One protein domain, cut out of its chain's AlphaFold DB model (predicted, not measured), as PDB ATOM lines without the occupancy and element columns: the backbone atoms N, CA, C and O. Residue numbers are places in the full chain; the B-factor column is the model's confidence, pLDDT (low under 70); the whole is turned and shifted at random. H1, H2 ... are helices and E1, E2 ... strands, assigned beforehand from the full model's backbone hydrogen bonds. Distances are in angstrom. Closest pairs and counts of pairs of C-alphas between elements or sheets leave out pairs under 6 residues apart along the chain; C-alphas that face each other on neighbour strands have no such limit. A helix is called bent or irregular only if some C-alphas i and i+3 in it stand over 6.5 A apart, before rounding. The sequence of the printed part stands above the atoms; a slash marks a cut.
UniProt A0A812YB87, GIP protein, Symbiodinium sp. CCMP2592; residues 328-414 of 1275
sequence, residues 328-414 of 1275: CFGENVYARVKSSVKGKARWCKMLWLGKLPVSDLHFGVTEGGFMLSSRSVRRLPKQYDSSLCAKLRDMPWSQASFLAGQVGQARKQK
ATOM      1  N   CYS A 328     -13.013 -26.307 -28.531       94.38
ATOM      2  CA  CYS A 328     -13.393 -27.323 -27.554       94.38
ATOM      3  C   CYS A 328     -12.844 -26.976 -26.153       94.38
ATOM      4  O   CYS A 328     -11.751 -26.415 -26.024       94.38
ATOM      5  N   PHE A 329     -13.583 -27.305 -25.088       96.25
ATOM      6  CA  PHE A 329     -13.146 -27.029 -23.713       96.25
ATOM      7  C   PHE A 329     -11.848 -27.777 -23.372       96.25
ATOM      8  O   PHE A 329     -11.656 -28.925 -23.784       96.25
ATOM      9  N   GLY A 330     -10.943 -27.106 -22.650       94.00
ATOM     10  CA  GLY A 330      -9.640 -27.652 -22.270       94.00
ATOM     11  C   GLY A 330      -8.658 -27.857 -23.434       94.00
ATOM     12  O   GLY A 330      -7.597 -28.441 -23.232       94.00
ATOM     13  N   GLU A 331      -8.970 -27.377 -24.642       94.25
ATOM     14  CA  GLU A 331      -8.027 -27.385 -25.762       94.25
ATOM     15  C   GLU A 331      -6.891 -26.371 -25.541       94.25
ATOM     16  O   GLU A 331      -7.101 -25.232 -25.118       94.25
ATOM     17  N   ASN A 332      -5.674 -26.768 -25.895       94.19
ATOM     18  CA  ASN A 332      -4.512 -25.899 -25.932       94.19
ATOM     19  C   ASN A 332      -4.522 -25.044 -27.205       94.19
ATOM     20  O   ASN A 332      -4.535 -25.551 -28.328       94.19
ATOM     21  N   VAL A 333      -4.470 -23.724 -27.024       94.94
ATOM     22  CA  VAL A 333      -4.557 -22.727 -28.096       94.94
ATOM     23  C   VAL A 333      -3.441 -21.695 -27.999       94.94
ATOM     24  O   VAL A 333      -3.020 -21.302 -26.913       94.94
ATOM     25  N   TYR A 334      -3.014 -21.161 -29.138       95.06
ATOM     26  CA  TYR A 334      -2.243 -19.923 -29.180       95.06
ATOM     27  C   TYR A 334      -3.183 -18.725 -29.044       95.06
ATOM     28  O   TYR A 334      -3.957 -18.435 -29.955       95.06
ATOM     29  N   ALA A 335      -3.099 -17.992 -27.937       93.06
ATOM     30  CA  ALA A 335      -3.815 -16.739 -27.720       93.06
ATOM     31  C   ALA A 335      -2.938 -15.526 -28.063       93.06
ATOM     32  O   ALA A 335      -1.744 -15.495 -27.757       93.06
ATOM     33  N   ARG A 336      -3.521 -14.503 -28.698       90.31
ATOM     34  CA  ARG A 336      -2.787 -13.287 -29.083       90.31
ATOM     35  C   ARG A 336      -2.523 -12.401 -27.864       90.31
ATOM     36  O   ARG A 336      -3.472 -11.984 -27.199       90.31
ATOM     37  N   VAL A 337      -1.260 -12.054 -27.628       85.19
ATOM     38  CA  VAL A 337      -0.793 -11.204 -26.517       85.19
ATOM     39  C   VAL A 337      -0.320  -9.848 -27.049       85.19
ATOM     40  O   VAL A 337       0.248  -9.754 -28.141       85.19
ATOM     41  N   LYS A 338      -0.535  -8.771 -26.282       74.56
ATOM     42  CA  LYS A 338       0.083  -7.463 -26.550       74.56
ATOM     43  C   LYS A 338       1.494  -7.428 -25.950       74.56
ATOM     44  O   LYS A 338       1.634  -7.318 -24.740       74.56
ATOM     45  N   SER A 339       2.524  -7.480 -26.795       66.44
ATOM     46  CA  SER A 339       3.899  -7.126 -26.409       66.44
ATOM     47  C   SER A 339       4.158  -5.647 -26.700       66.44
ATOM     48  O   SER A 339       3.893  -5.189 -27.813       66.44
ATOM     49  N   SER A 340       4.710  -4.922 -25.723       56.12
ATOM     50  CA  SER A 340       5.297  -3.585 -25.909       56.12
ATOM     51  C   SER A 340       6.642  -3.641 -26.645       56.12
ATOM     52  O   SER A 340       6.982  -2.728 -27.395       56.12
ATOM     53  N   VAL A 341       7.389  -4.735 -26.474       64.19
ATOM     54  CA  VAL A 341       8.691  -4.963 -27.109       64.19
ATOM     55  C   VAL A 341       8.482  -5.423 -28.555       64.19
ATOM     56  O   VAL A 341       7.784  -6.414 -28.802       64.19
ATOM     57  N   LYS A 342       9.085  -4.706 -29.513       57.78
ATOM     58  CA  LYS A 342       9.158  -5.106 -30.933       57.78
ATOM     59  C   LYS A 342       9.965  -6.414 -31.058       57.78
ATOM     60  O   LYS A 342      10.850  -6.668 -30.254       57.78
ATOM     61  N   GLY A 343       9.634  -7.271 -32.023       67.00
ATOM     62  CA  GLY A 343      10.304  -8.567 -32.233       67.00
ATOM     63  C   GLY A 343       9.822  -9.728 -31.344       67.00
ATOM     64  O   GLY A 343       9.752 -10.852 -31.831       67.00
ATOM     65  N   LYS A 344       9.403  -9.495 -30.088       75.69
ATOM     66  CA  LYS A 344       8.888 -10.582 -29.225       75.69
ATOM     67  C   LYS A 344       7.609 -11.226 -29.786       75.69
ATOM     68  O   LYS A 344       6.736 -10.542 -30.331       75.69
ATOM     69  N   ALA A 345       7.489 -12.544 -29.594       79.25
ATOM     70  CA  ALA A 345       6.356 -13.347 -30.044       79.25
ATOM     71  C   ALA A 345       5.010 -12.783 -29.550       79.25
ATOM     72  O   ALA A 345       4.825 -12.480 -28.371       79.25
ATOM     73  N   ARG A 346       4.051 -12.641 -30.474       85.06
ATOM     74  CA  ARG A 346       2.719 -12.050 -30.219       85.06
ATOM     75  C   ARG A 346       1.623 -13.084 -29.944       85.06
ATOM     76  O   ARG A 346       0.455 -12.716 -29.825       85.06
ATOM     77  N   TRP A 347       1.992 -14.354 -29.849       91.31
ATOM     78  CA  TRP A 347       1.107 -15.477 -29.559       91.31
ATOM     79  C   TRP A 347       1.721 -16.297 -28.424       91.31
ATOM     80  O   TRP A 347       2.914 -16.581 -28.454       91.31
ATOM     81  N   CYS A 348       0.917 -16.650 -27.424       90.50
ATOM     82  CA  CYS A 348       1.323 -17.446 -26.266       90.50
ATOM     83  C   CYS A 348       0.392 -18.656 -26.146       90.50
ATOM     84  O   CYS A 348      -0.816 -18.516 -26.345       90.50
ATOM     85  N   LYS A 349       0.948 -19.838 -25.867       93.06
ATOM     86  CA  LYS A 349       0.185 -21.079 -25.712       93.06
ATOM     87  C   LYS A 349      -0.529 -21.075 -24.352       93.06
ATOM     88  O   LYS A 349       0.077 -20.751 -23.328       93.06
ATOM     89  N   MET A 350      -1.822 -21.393 -24.350       93.44
ATOM     90  CA  MET A 350      -2.659 -21.455 -23.152       93.44
ATOM     91  C   MET A 350      -3.686 -22.588 -23.232       93.44
ATOM     92  O   MET A 350      -4.186 -22.890 -24.314       93.44
ATOM     93  N   LEU A 351      -4.052 -23.148 -22.081       95.50
ATOM     94  CA  LEU A 351      -5.213 -24.024 -21.924       95.50
ATOM     95  C   LEU A 351      -6.488 -23.175 -21.989       95.50
ATOM     96  O   LEU A 351      -6.631 -22.245 -21.192       95.50
ATOM     97  N   TRP A 352      -7.405 -23.450 -22.915       96.50
ATOM     98  CA  TRP A 352      -8.623 -22.656 -23.088       96.50
ATOM     99  C   TRP A 352      -9.733 -23.065 -22.107       96.50
ATOM    100  O   TRP A 352     -10.137 -24.225 -22.043       96.50
ATOM    101  N   LEU A 353     -10.248 -22.082 -21.360       96.31
ATOM    102  CA  LEU A 353     -11.203 -22.266 -20.254       96.31
ATOM    103  C   LEU A 353     -12.601 -21.692 -20.552       96.31
ATOM    104  O   LEU A 353     -13.450 -21.633 -19.663       96.31
ATOM    105  N   GLY A 354     -12.841 -21.238 -21.786       95.06
ATOM    106  CA  GLY A 354     -14.102 -20.635 -22.215       95.06
ATOM    107  C   GLY A 354     -13.967 -19.174 -22.657       95.06
ATOM    108  O   GLY A 354     -12.915 -18.711 -23.119       95.06
ATOM    109  N   LYS A 355     -15.073 -18.428 -22.542       94.44
ATOM    110  CA  LYS A 355     -15.161 -17.008 -22.918       94.44
ATOM    111  C   LYS A 355     -15.797 -16.179 -21.805       94.44
ATOM    112  O   LYS A 355     -16.653 -16.670 -21.074       94.44
ATOM    113  N   LEU A 356     -15.378 -14.923 -21.674       91.56
ATOM    114  CA  LEU A 356     -15.939 -13.998 -20.688       91.56
ATOM    115  C   LEU A 356     -17.391 -13.634 -21.066       91.56
ATOM    116  O   LEU A 356     -17.667 -13.406 -22.248       91.56
ATOM    117  N   PRO A 357     -18.336 -13.574 -20.106       84.06
ATOM    118  CA  PRO A 357     -19.768 -13.513 -20.411       84.06
ATOM    119  C   PRO A 357     -20.217 -12.198 -21.063       84.06
ATOM    120  O   PRO A 357     -21.128 -12.231 -21.887       84.06
ATOM    121  N   VAL A 358     -19.567 -11.075 -20.729       82.69
ATOM    122  CA  VAL A 358     -19.905  -9.730 -21.236       82.69
ATOM    123  C   VAL A 358     -19.065  -9.352 -22.460       82.69
ATOM    124  O   VAL A 358     -19.600  -8.921 -23.473       82.69
ATOM    125  N   SER A 359     -17.741  -9.517 -22.383       86.38
ATOM    126  CA  SER A 359     -16.800  -9.006 -23.394       86.38
ATOM    127  C   SER A 359     -16.456  -9.989 -24.522       86.38
ATOM    128  O   SER A 359     -15.661  -9.648 -25.397       86.38
ATOM    129  N   ASP A 360     -16.997 -11.212 -24.475       91.00
ATOM    130  CA  ASP A 360     -16.782 -12.315 -25.430       91.00
ATOM    131  C   ASP A 360     -15.300 -12.668 -25.711       91.00
ATOM    132  O   ASP A 360     -14.963 -13.334 -26.692       91.00
ATOM    133  N   LEU A 361     -14.379 -12.258 -24.830       92.94
ATOM    134  CA  LEU A 361     -12.960 -12.605 -24.933       92.94
ATOM    135  C   LEU A 361     -12.745 -14.074 -24.571       92.94
ATOM    136  O   LEU A 361     -13.243 -14.537 -23.547       92.94
ATOM    137  N   HIS A 362     -11.929 -14.779 -25.351       94.88
ATOM    138  CA  HIS A 362     -11.406 -16.088 -24.958       94.88
ATOM    139  C   HIS A 362     -10.484 -15.914 -23.748       94.88
ATOM    140  O   HIS A 362      -9.679 -14.979 -23.740       94.88
ATOM    141  N   PHE A 363     -10.546 -16.816 -22.768       95.62
ATOM    142  CA  PHE A 363      -9.601 -16.820 -21.651       95.62
ATOM    143  C   PHE A 363      -9.045 -18.218 -21.359       95.62
ATOM    144  O   PHE A 363      -9.581 -19.230 -21.817       95.62
ATOM    145  N   GLY A 364      -7.925 -18.259 -20.644       94.50
ATOM    146  CA  GLY A 364      -7.183 -19.485 -20.375       94.50
ATOM    147  C   GLY A 364      -5.987 -19.274 -19.451       94.50
ATOM    148  O   GLY A 364      -5.718 -18.142 -19.047       94.50
ATOM    149  N   VAL A 365      -5.259 -20.350 -19.141       94.56
ATOM    150  CA  VAL A 365      -4.001 -20.300 -18.371       94.56
ATOM    151  C   VAL A 365      -2.797 -20.595 -19.266       94.56
ATOM    152  O   VAL A 365      -2.807 -21.557 -20.031       94.56
ATOM    153  N   THR A 366      -1.766 -19.754 -19.204       92.94
ATOM    154  CA  THR A 366      -0.530 -19.900 -19.992       92.94
ATOM    155  C   THR A 366       0.459 -20.872 -19.351       92.94
ATOM    156  O   THR A 366       0.375 -21.179 -18.163       92.94
ATOM    157  N   GLU A 367       1.469 -21.300 -20.113       86.62
ATOM    158  CA  GLU A 367       2.533 -22.197 -19.621       86.62
ATOM    159  C   GLU A 367       3.315 -21.611 -18.429       86.62
ATOM    160  O   GLU A 367       3.763 -22.350 -17.553       86.62
ATOM    161  N   GLY A 368       3.401 -20.275 -18.350       83.75
ATOM    162  CA  GLY A 368       3.963 -19.533 -17.216       83.75
ATOM    163  C   GLY A 368       3.015 -19.353 -16.020       83.75
ATOM    164  O   GLY A 368       3.343 -18.605 -15.103       83.75
ATOM    165  N   GLY A 369       1.830 -19.975 -16.022       87.12
ATOM    166  CA  GLY A 369       0.871 -19.917 -14.914       87.12
ATOM    167  C   GLY A 369       0.111 -18.590 -14.777       87.12
ATOM    168  O   GLY A 369      -0.375 -18.281 -13.686       87.12
ATOM    169  N   PHE A 370      -0.005 -17.800 -15.849       89.88
ATOM    170  CA  PHE A 370      -0.820 -16.578 -15.866       89.88
ATOM    171  C   PHE A 370      -2.192 -16.857 -16.478       89.88
ATOM    172  O   PHE A 370      -2.282 -17.451 -17.552       89.88
ATOM    173  N   MET A 371      -3.250 -16.350 -15.849       92.50
ATOM    174  CA  MET A 371      -4.552 -16.202 -16.499       92.50
ATOM    175  C   MET A 371      -4.430 -15.129 -17.588       92.50
ATOM    176  O   MET A 371      -3.898 -14.049 -17.330       92.50
ATOM    177  N   LEU A 372      -4.899 -15.421 -18.799       92.56
ATOM    178  CA  LEU A 372      -4.778 -14.576 -19.992       92.56
ATOM    179  C   LEU A 372      -6.139 -14.444 -20.685       92.56
ATOM    180  O   LEU A 372      -6.852 -15.435 -20.826       92.56
ATOM    181  N   SER A 373      -6.496 -13.241 -21.144       93.62
ATOM    182  CA  SER A 373      -7.694 -12.974 -21.951       93.62
ATOM    183  C   SER A 373      -7.352 -12.308 -23.292       93.62
ATOM    184  O   SER A 373      -6.544 -11.376 -23.386       93.62
ATOM    185  N   SER A 374      -7.964 -12.799 -24.375       92.38
ATOM    186  CA  SER A 374      -7.642 -12.383 -25.742       92.38
ATOM    187  C   SER A 374      -8.849 -12.356 -26.684       92.38
ATOM    188  O   SER A 374      -9.756 -13.182 -26.616       92.38
ATOM    189  N   ARG A 375      -8.806 -11.417 -27.639       89.31
ATOM    190  CA  ARG A 375      -9.744 -11.315 -28.773       89.31
ATOM    191  C   ARG A 375      -9.493 -12.367 -29.860       89.31
ATOM    192  O   ARG A 375     -10.215 -12.403 -30.852       89.31
ATOM    193  N   SER A 376      -8.413 -13.146 -29.783       91.62
ATOM    194  CA  SER A 376      -8.041 -14.065 -30.862       91.62
ATOM    195  C   SER A 376      -7.257 -15.262 -30.353       91.62
ATOM    196  O   SER A 376      -6.208 -15.102 -29.731       91.62
ATOM    197  N   VAL A 377      -7.739 -16.449 -30.714       94.88
ATOM    198  CA  VAL A 377      -7.062 -17.733 -30.518       94.88
ATOM    199  C   VAL A 377      -6.749 -18.403 -31.862       94.88
ATOM    200  O   VAL A 377      -7.311 -18.040 -32.905       94.88
ATOM    201  N   ARG A 378      -5.835 -19.372 -31.845       93.81
ATOM    202  CA  ARG A 378      -5.528 -20.312 -32.930       93.81
ATOM    203  C   ARG A 378      -5.378 -21.708 -32.324       93.81
ATOM    204  O   ARG A 378      -4.674 -21.855 -31.328       93.81
ATOM    205  N   ARG A 379      -6.049 -22.698 -32.914       93.00
ATOM    206  CA  ARG A 379      -5.960 -24.116 -32.524       93.00
ATOM    207  C   ARG A 379      -4.570 -24.662 -32.868       93.00
ATOM    208  O   ARG A 379      -3.963 -24.190 -33.831       93.00
ATOM    209  N   LEU A 380      -4.070 -25.630 -32.103       88.31
ATOM    210  CA  LEU A 380      -2.859 -26.389 -32.445       88.31
ATOM    211  C   LEU A 380      -3.237 -27.728 -33.114       88.31
ATOM    212  O   LEU A 380      -4.362 -28.191 -32.931       88.31
ATOM    213  N   PRO A 381      -2.321 -28.392 -33.849       84.06
ATOM    214  CA  PRO A 381      -2.535 -29.765 -34.316       84.06
ATOM    215  C   PRO A 381      -2.675 -30.757 -33.148       84.06
ATOM    216  O   PRO A 381      -3.657 -31.490 -33.080       84.06
ATOM    217  N   LYS A 382      -1.754 -30.719 -32.168       77.94
ATOM    218  CA  LYS A 382      -1.935 -31.403 -30.876       77.94
ATOM    219  C   LYS A 382      -2.806 -30.529 -29.969       77.94
ATOM    220  O   LYS A 382      -2.313 -29.602 -29.330       77.94
ATOM    221  N   GLN A 383      -4.104 -30.819 -29.960       83.69
ATOM    222  CA  GLN A 383      -5.125 -30.027 -29.267       83.69
ATOM    223  C   GLN A 383      -5.134 -30.252 -27.749       83.69
ATOM    224  O   GLN A 383      -5.331 -29.305 -26.996       83.69
ATOM    225  N   TYR A 384      -4.857 -31.468 -27.281       85.56
ATOM    226  CA  TYR A 384      -4.918 -31.826 -25.861       85.56
ATOM    227  C   TYR A 384      -3.547 -32.287 -25.347       85.56
ATOM    228  O   TYR A 384      -2.798 -32.968 -26.045       85.56
ATOM    229  N   ASP A 385      -3.192 -31.832 -24.146       78.25
ATOM    230  CA  ASP A 385      -1.924 -32.106 -23.458       78.25
ATOM    231  C   ASP A 385      -2.080 -31.730 -21.974       78.25
ATOM    232  O   ASP A 385      -2.446 -30.594 -21.658       78.25
ATOM    233  N   SER A 386      -1.818 -32.678 -21.071       79.44
ATOM    234  CA  SER A 386      -1.988 -32.524 -19.621       79.44
ATOM    235  C   SER A 386      -0.959 -31.579 -18.984       79.44
ATOM    236  O   SER A 386      -1.229 -31.012 -17.921       79.44
ATOM    237  N   SER A 387       0.170 -31.316 -19.659       84.50
ATOM    238  CA  SER A 387       1.252 -30.433 -19.182       84.50
ATOM    239  C   SER A 387       0.780 -29.022 -18.787       84.50
ATOM    240  O   SER A 387       1.313 -28.411 -17.856       84.50
ATOM    241  N   LEU A 388      -0.247 -28.521 -19.481       85.19
ATOM    242  CA  LEU A 388      -0.862 -27.211 -19.271       85.19
ATOM    243  C   LEU A 388      -2.018 -27.240 -18.263       85.19
ATOM    244  O   LEU A 388      -2.272 -26.233 -17.603       85.19
ATOM    245  N   CYS A 389      -2.659 -28.399 -18.075       87.69
ATOM    246  CA  CYS A 389      -3.653 -28.615 -17.022       87.69
ATOM    247  C   CYS A 389      -3.024 -28.399 -15.637       87.69
ATOM    248  O   CYS A 389      -3.518 -27.596 -14.852       87.69
ATOM    249  N   ALA A 390      -1.836 -28.971 -15.405       86.25
ATOM    250  CA  ALA A 390      -1.055 -28.804 -14.174       86.25
ATOM    251  C   ALA A 390      -0.520 -27.370 -13.924       86.25
ATOM    252  O   ALA A 390       0.096 -27.099 -12.889       86.25
ATOM    253  N   LYS A 391      -0.720 -26.425 -14.859       90.12
ATOM    254  CA  LYS A 391      -0.446 -24.991 -14.643       90.12
ATOM    255  C   LYS A 391      -1.660 -24.237 -14.096       90.12
ATOM    256  O   LYS A 391      -1.493 -23.112 -13.623       90.12
ATOM    257  N   LEU A 392      -2.855 -24.828 -14.131       92.44
ATOM    258  CA  LEU A 392      -4.069 -24.260 -13.555       92.44
ATOM    259  C   LEU A 392      -4.108 -24.520 -12.041       92.44
ATOM    260  O   LEU A 392      -4.024 -25.658 -11.598       92.44
ATOM    261  N   ARG A 393      -4.212 -23.453 -11.247       90.56
ATOM    262  CA  ARG A 393      -4.114 -23.490  -9.776       90.56
ATOM    263  C   ARG A 393      -5.226 -22.702  -9.090       90.56
ATOM    264  O   ARG A 393      -5.733 -23.131  -8.061       90.56
ATOM    265  N   ASP A 394      -5.637 -21.571  -9.664       91.94
ATOM    266  CA  ASP A 394      -6.654 -20.714  -9.054       91.94
ATOM    267  C   ASP A 394      -8.081 -21.140  -9.420       91.94
ATOM    268  O   ASP A 394      -8.508 -21.036 -10.576       91.94
ATOM    269  N   MET A 395      -8.855 -21.514  -8.397       92.62
ATOM    270  CA  MET A 395     -10.313 -21.662  -8.476       92.62
ATOM    271  C   MET A 395     -10.984 -20.371  -8.993       92.62
ATOM    272  O   MET A 395     -10.485 -19.276  -8.711       92.62
ATOM    273  N   PRO A 396     -12.141 -20.445  -9.684       92.00
ATOM    274  CA  PRO A 396     -12.766 -19.274 -10.310       92.00
ATOM    275  C   PRO A 396     -13.006 -18.081  -9.372       92.00
ATOM    276  O   PRO A 396     -12.813 -16.935  -9.778       92.00
ATOM    277  N   TRP A 397     -13.361 -18.327  -8.105       90.50
ATOM    278  CA  TRP A 397     -13.573 -17.273  -7.105       90.50
ATOM    279  C   TRP A 397     -12.297 -16.483  -6.776       90.50
ATOM    280  O   TRP A 397     -12.355 -15.263  -6.624       90.50
ATOM    281  N   SER A 398     -11.124 -17.128  -6.765       89.38
ATOM    282  CA  SER A 398      -9.822 -16.459  -6.590       89.38
ATOM    283  C   SER A 398      -9.514 -15.468  -7.719       89.38
ATOM    284  O   SER A 398      -8.704 -14.555  -7.547       89.38
ATOM    285  N   GLN A 399     -10.181 -15.622  -8.867       88.12
ATOM    286  CA  GLN A 399      -9.999 -14.817 -10.072       88.12
ATOM    287  C   GLN A 399     -11.237 -13.989 -10.459       88.12
ATOM    288  O   GLN A 399     -11.267 -13.424 -11.553       88.12
ATOM    289  N   ALA A 400     -12.212 -13.826  -9.557       84.75
ATOM    290  CA  ALA A 400     -13.495 -13.159  -9.811       84.75
ATOM    291  C   ALA A 400     -13.383 -11.827 -10.586       84.75
ATOM    292  O   ALA A 400     -14.024 -11.661 -11.619       84.75
ATOM    293  N   SER A 401     -12.510 -10.903 -10.166       83.50
ATOM    294  CA  SER A 401     -12.328  -9.602 -10.840       83.50
ATOM    295  C   SER A 401     -11.693  -9.686 -12.240       83.50
ATOM    296  O   SER A 401     -11.922  -8.811 -13.071       83.50
ATOM    297  N   PHE A 402     -10.934 -10.742 -12.549       87.06
ATOM    298  CA  PHE A 402     -10.457 -11.014 -13.912       87.06
ATOM    299  C   PHE A 402     -11.580 -11.612 -14.775       87.06
ATOM    300  O   PHE A 402     -11.770 -11.187 -15.913       87.06
ATOM    301  N   LEU A 403     -12.385 -12.525 -14.219       85.81
ATOM    302  CA  LEU A 403     -13.540 -13.121 -14.906       85.81
ATOM    303  C   LEU A 403     -14.685 -12.113 -15.138       85.81
ATOM    304  O   LEU A 403     -15.414 -12.219 -16.123       85.81
ATOM    305  N   ALA A 404     -14.788 -11.092 -14.285       79.50
ATOM    306  CA  ALA A 404     -15.641  -9.918 -14.466       79.50
ATOM    307  C   ALA A 404     -15.069  -8.873 -15.451       79.50
ATOM    308  O   ALA A 404     -15.739  -7.885 -15.740       79.50
ATOM    309  N   GLY A 405     -13.842  -9.058 -15.958       75.88
ATOM    310  CA  GLY A 405     -13.191  -8.144 -16.907       75.88
ATOM    311  C   GLY A 405     -12.630  -6.847 -16.309       75.88
ATOM    312  O   GLY A 405     -12.301  -5.938 -17.064       75.88
ATOM    313  N   GLN A 406     -12.515  -6.744 -14.979       65.06
ATOM    314  CA  GLN A 406     -12.020  -5.546 -14.279       65.06
ATOM    315  C   GLN A 406     -10.486  -5.471 -14.223       65.06
ATOM    316  O   GLN A 406      -9.925  -4.390 -14.073       65.06
ATOM    317  N   VAL A 407      -9.795  -6.611 -14.331       58.16
ATOM    318  CA  VAL A 407      -8.328  -6.660 -14.437       58.16
ATOM    319  C   VAL A 407      -7.914  -6.734 -15.909       58.16
ATOM    320  O   VAL A 407      -8.628  -7.295 -16.739       58.16
ATOM    321  N   GLY A 408      -6.748  -6.166 -16.232       65.50
ATOM    322  CA  GLY A 408      -6.175  -6.170 -17.579       65.50
ATOM    323  C   GLY A 408      -5.922  -7.569 -18.163       65.50
ATOM    324  O   GLY A 408      -6.131  -8.597 -17.524       65.50
ATOM    325  N   GLN A 409      -5.435  -7.603 -19.409       76.88
ATOM    326  CA  GLN A 409      -5.422  -8.818 -20.240       76.88
ATOM    327  C   GLN A 409      -4.676 -10.032 -19.664       76.88
ATOM    328  O   GLN A 409      -4.896 -11.134 -20.155       76.88
ATOM    329  N   ALA A 410      -3.808  -9.869 -18.664       82.62
ATOM    330  CA  ALA A 410      -3.169 -10.982 -17.973       82.62
ATOM    331  C   ALA A 410      -3.103 -10.740 -16.459       82.62
ATOM    332  O   ALA A 410      -2.948  -9.602 -16.012       82.62
ATOM    333  N   ARG A 411      -3.170 -11.820 -15.674       86.19
ATOM    334  CA  ARG A 411      -3.040 -11.814 -14.211       86.19
ATOM    335  C   ARG A 411      -2.291 -13.060 -13.744       86.19
ATOM    336  O   ARG A 411      -2.593 -14.166 -14.185       86.19
ATOM    337  N   LYS A 412      -1.306 -12.898 -12.853       85.56
ATOM    338  CA  LYS A 412      -0.611 -14.038 -12.232       85.56
ATOM    339  C   LYS A 412      -1.594 -14.781 -11.320       85.56
ATOM    340  O   LYS A 412      -2.377 -14.132 -10.623       85.56
ATOM    341  N   GLN A 413      -1.554 -16.111 -11.322       86.75
ATOM    342  CA  GLN A 413      -2.273 -16.891 -10.315       86.75
ATOM    343  C   GLN A 413      -1.625 -16.733  -8.934       86.75
ATOM    344  O   GLN A 413      -0.427 -16.431  -8.840       86.75
ATOM    345  N   LYS A 414      -2.387 -16.958  -7.859       76.38
ATOM    346  CA  LYS A 414      -1.783 -17.064  -6.527       76.38
ATOM    347  C   LYS A 414      -0.843 -18.270  -6.500       76.38
ATOM    348  O   LYS A 414      -1.097 -19.315  -7.094       76.38
TER     349      LYS A 414
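AT A GLANCE: This is residues 328 to 414 of the 1275 residues of the protein "GIP protein" of Symbiodinium sp. CCMP2592 (UniProt A0A812YB87). One strongly twisted sheet of six strands folds back on itself, so that E5 and E1 face E3, E4 and E6, with the bent strand E2 as the hinge. The short helix H1 only grazes this sheet near E4 and E6, and a long stretch without a named element, residues 380 to 395, leads to it from E5. The printed part has 87 residues with six named strands and one named helix, in the order E1 E2 E3 E4 E5 H1 E6; the class is mixed, helices and strands, with 38 residues in named elements, under half. Across the sheet the order is E5, E1, E2, E3, E4, E6, all antiparallel. The whole is compact, with a radius of gyration of the C-alphas of 12.2 A and spans of 31 by 31 by 24 A.

HOW THE PARTS SIT: Start at E1, residues 332 to 336, which forms a hairpin with E2, residues 347 to 355; look at N 333 and O 350, 2.8 A apart. E2 bends by 86 degrees at residue 351. It forms a hairpin with E3, residues 362 to 366, where N 351 and O 365 are 2.9 A apart. E3 forms a hairpin with E4, residues 370 to 374, with N 374 and O 362 at 2.8 A. These four strands are a meander, each the antiparallel neighbour of the one before. Across the fold, the closest C-alphas of E1 and E4 are those of Arg 336 and Ser 374, 6.0 A apart. E5, residues 377 to 379, is an edge strand beside E1, with N 378 and O 334 at 2.8 A. H1, residues 396 to 403, only grazes the sheet with residues 399 to 403; 2 of its 4 O i to N i+4 pairs are within hydrogen-bond range. The other edge strand, E6, residues 410 to 412, is beside E4, with N 371 and O 411 at 2.8 A. E5 and E6 are apart.

IN THESE COORDINATES: Find C-alpha 332 at (-4.512, -25.899, -25.932), where E1 begins its 13.1 A. E2 spans 17.6 A, E3 12.5 A and E4 12.7 A from first to last C-alpha; E5 has 3 residues. H1 begins at C-alpha 396, (-12.766, -19.274, -10.310), and is irregular: C-alphas 398 and 401 are 8.4 A apart. E6, 3 residues, ends at C-alpha 412, (-0.611, -14.038, -12.232).

THE WHOLE: The two C-alphas farthest apart are those of Gly 343 and Trp 397, 35.7 A. The printed part has no cut. The link from E5 to H1 is long, with 16 residues. Look for pLDDT under 70 at residues 339 to 343 and 406 to 408; the mean of the printed part is 86.3.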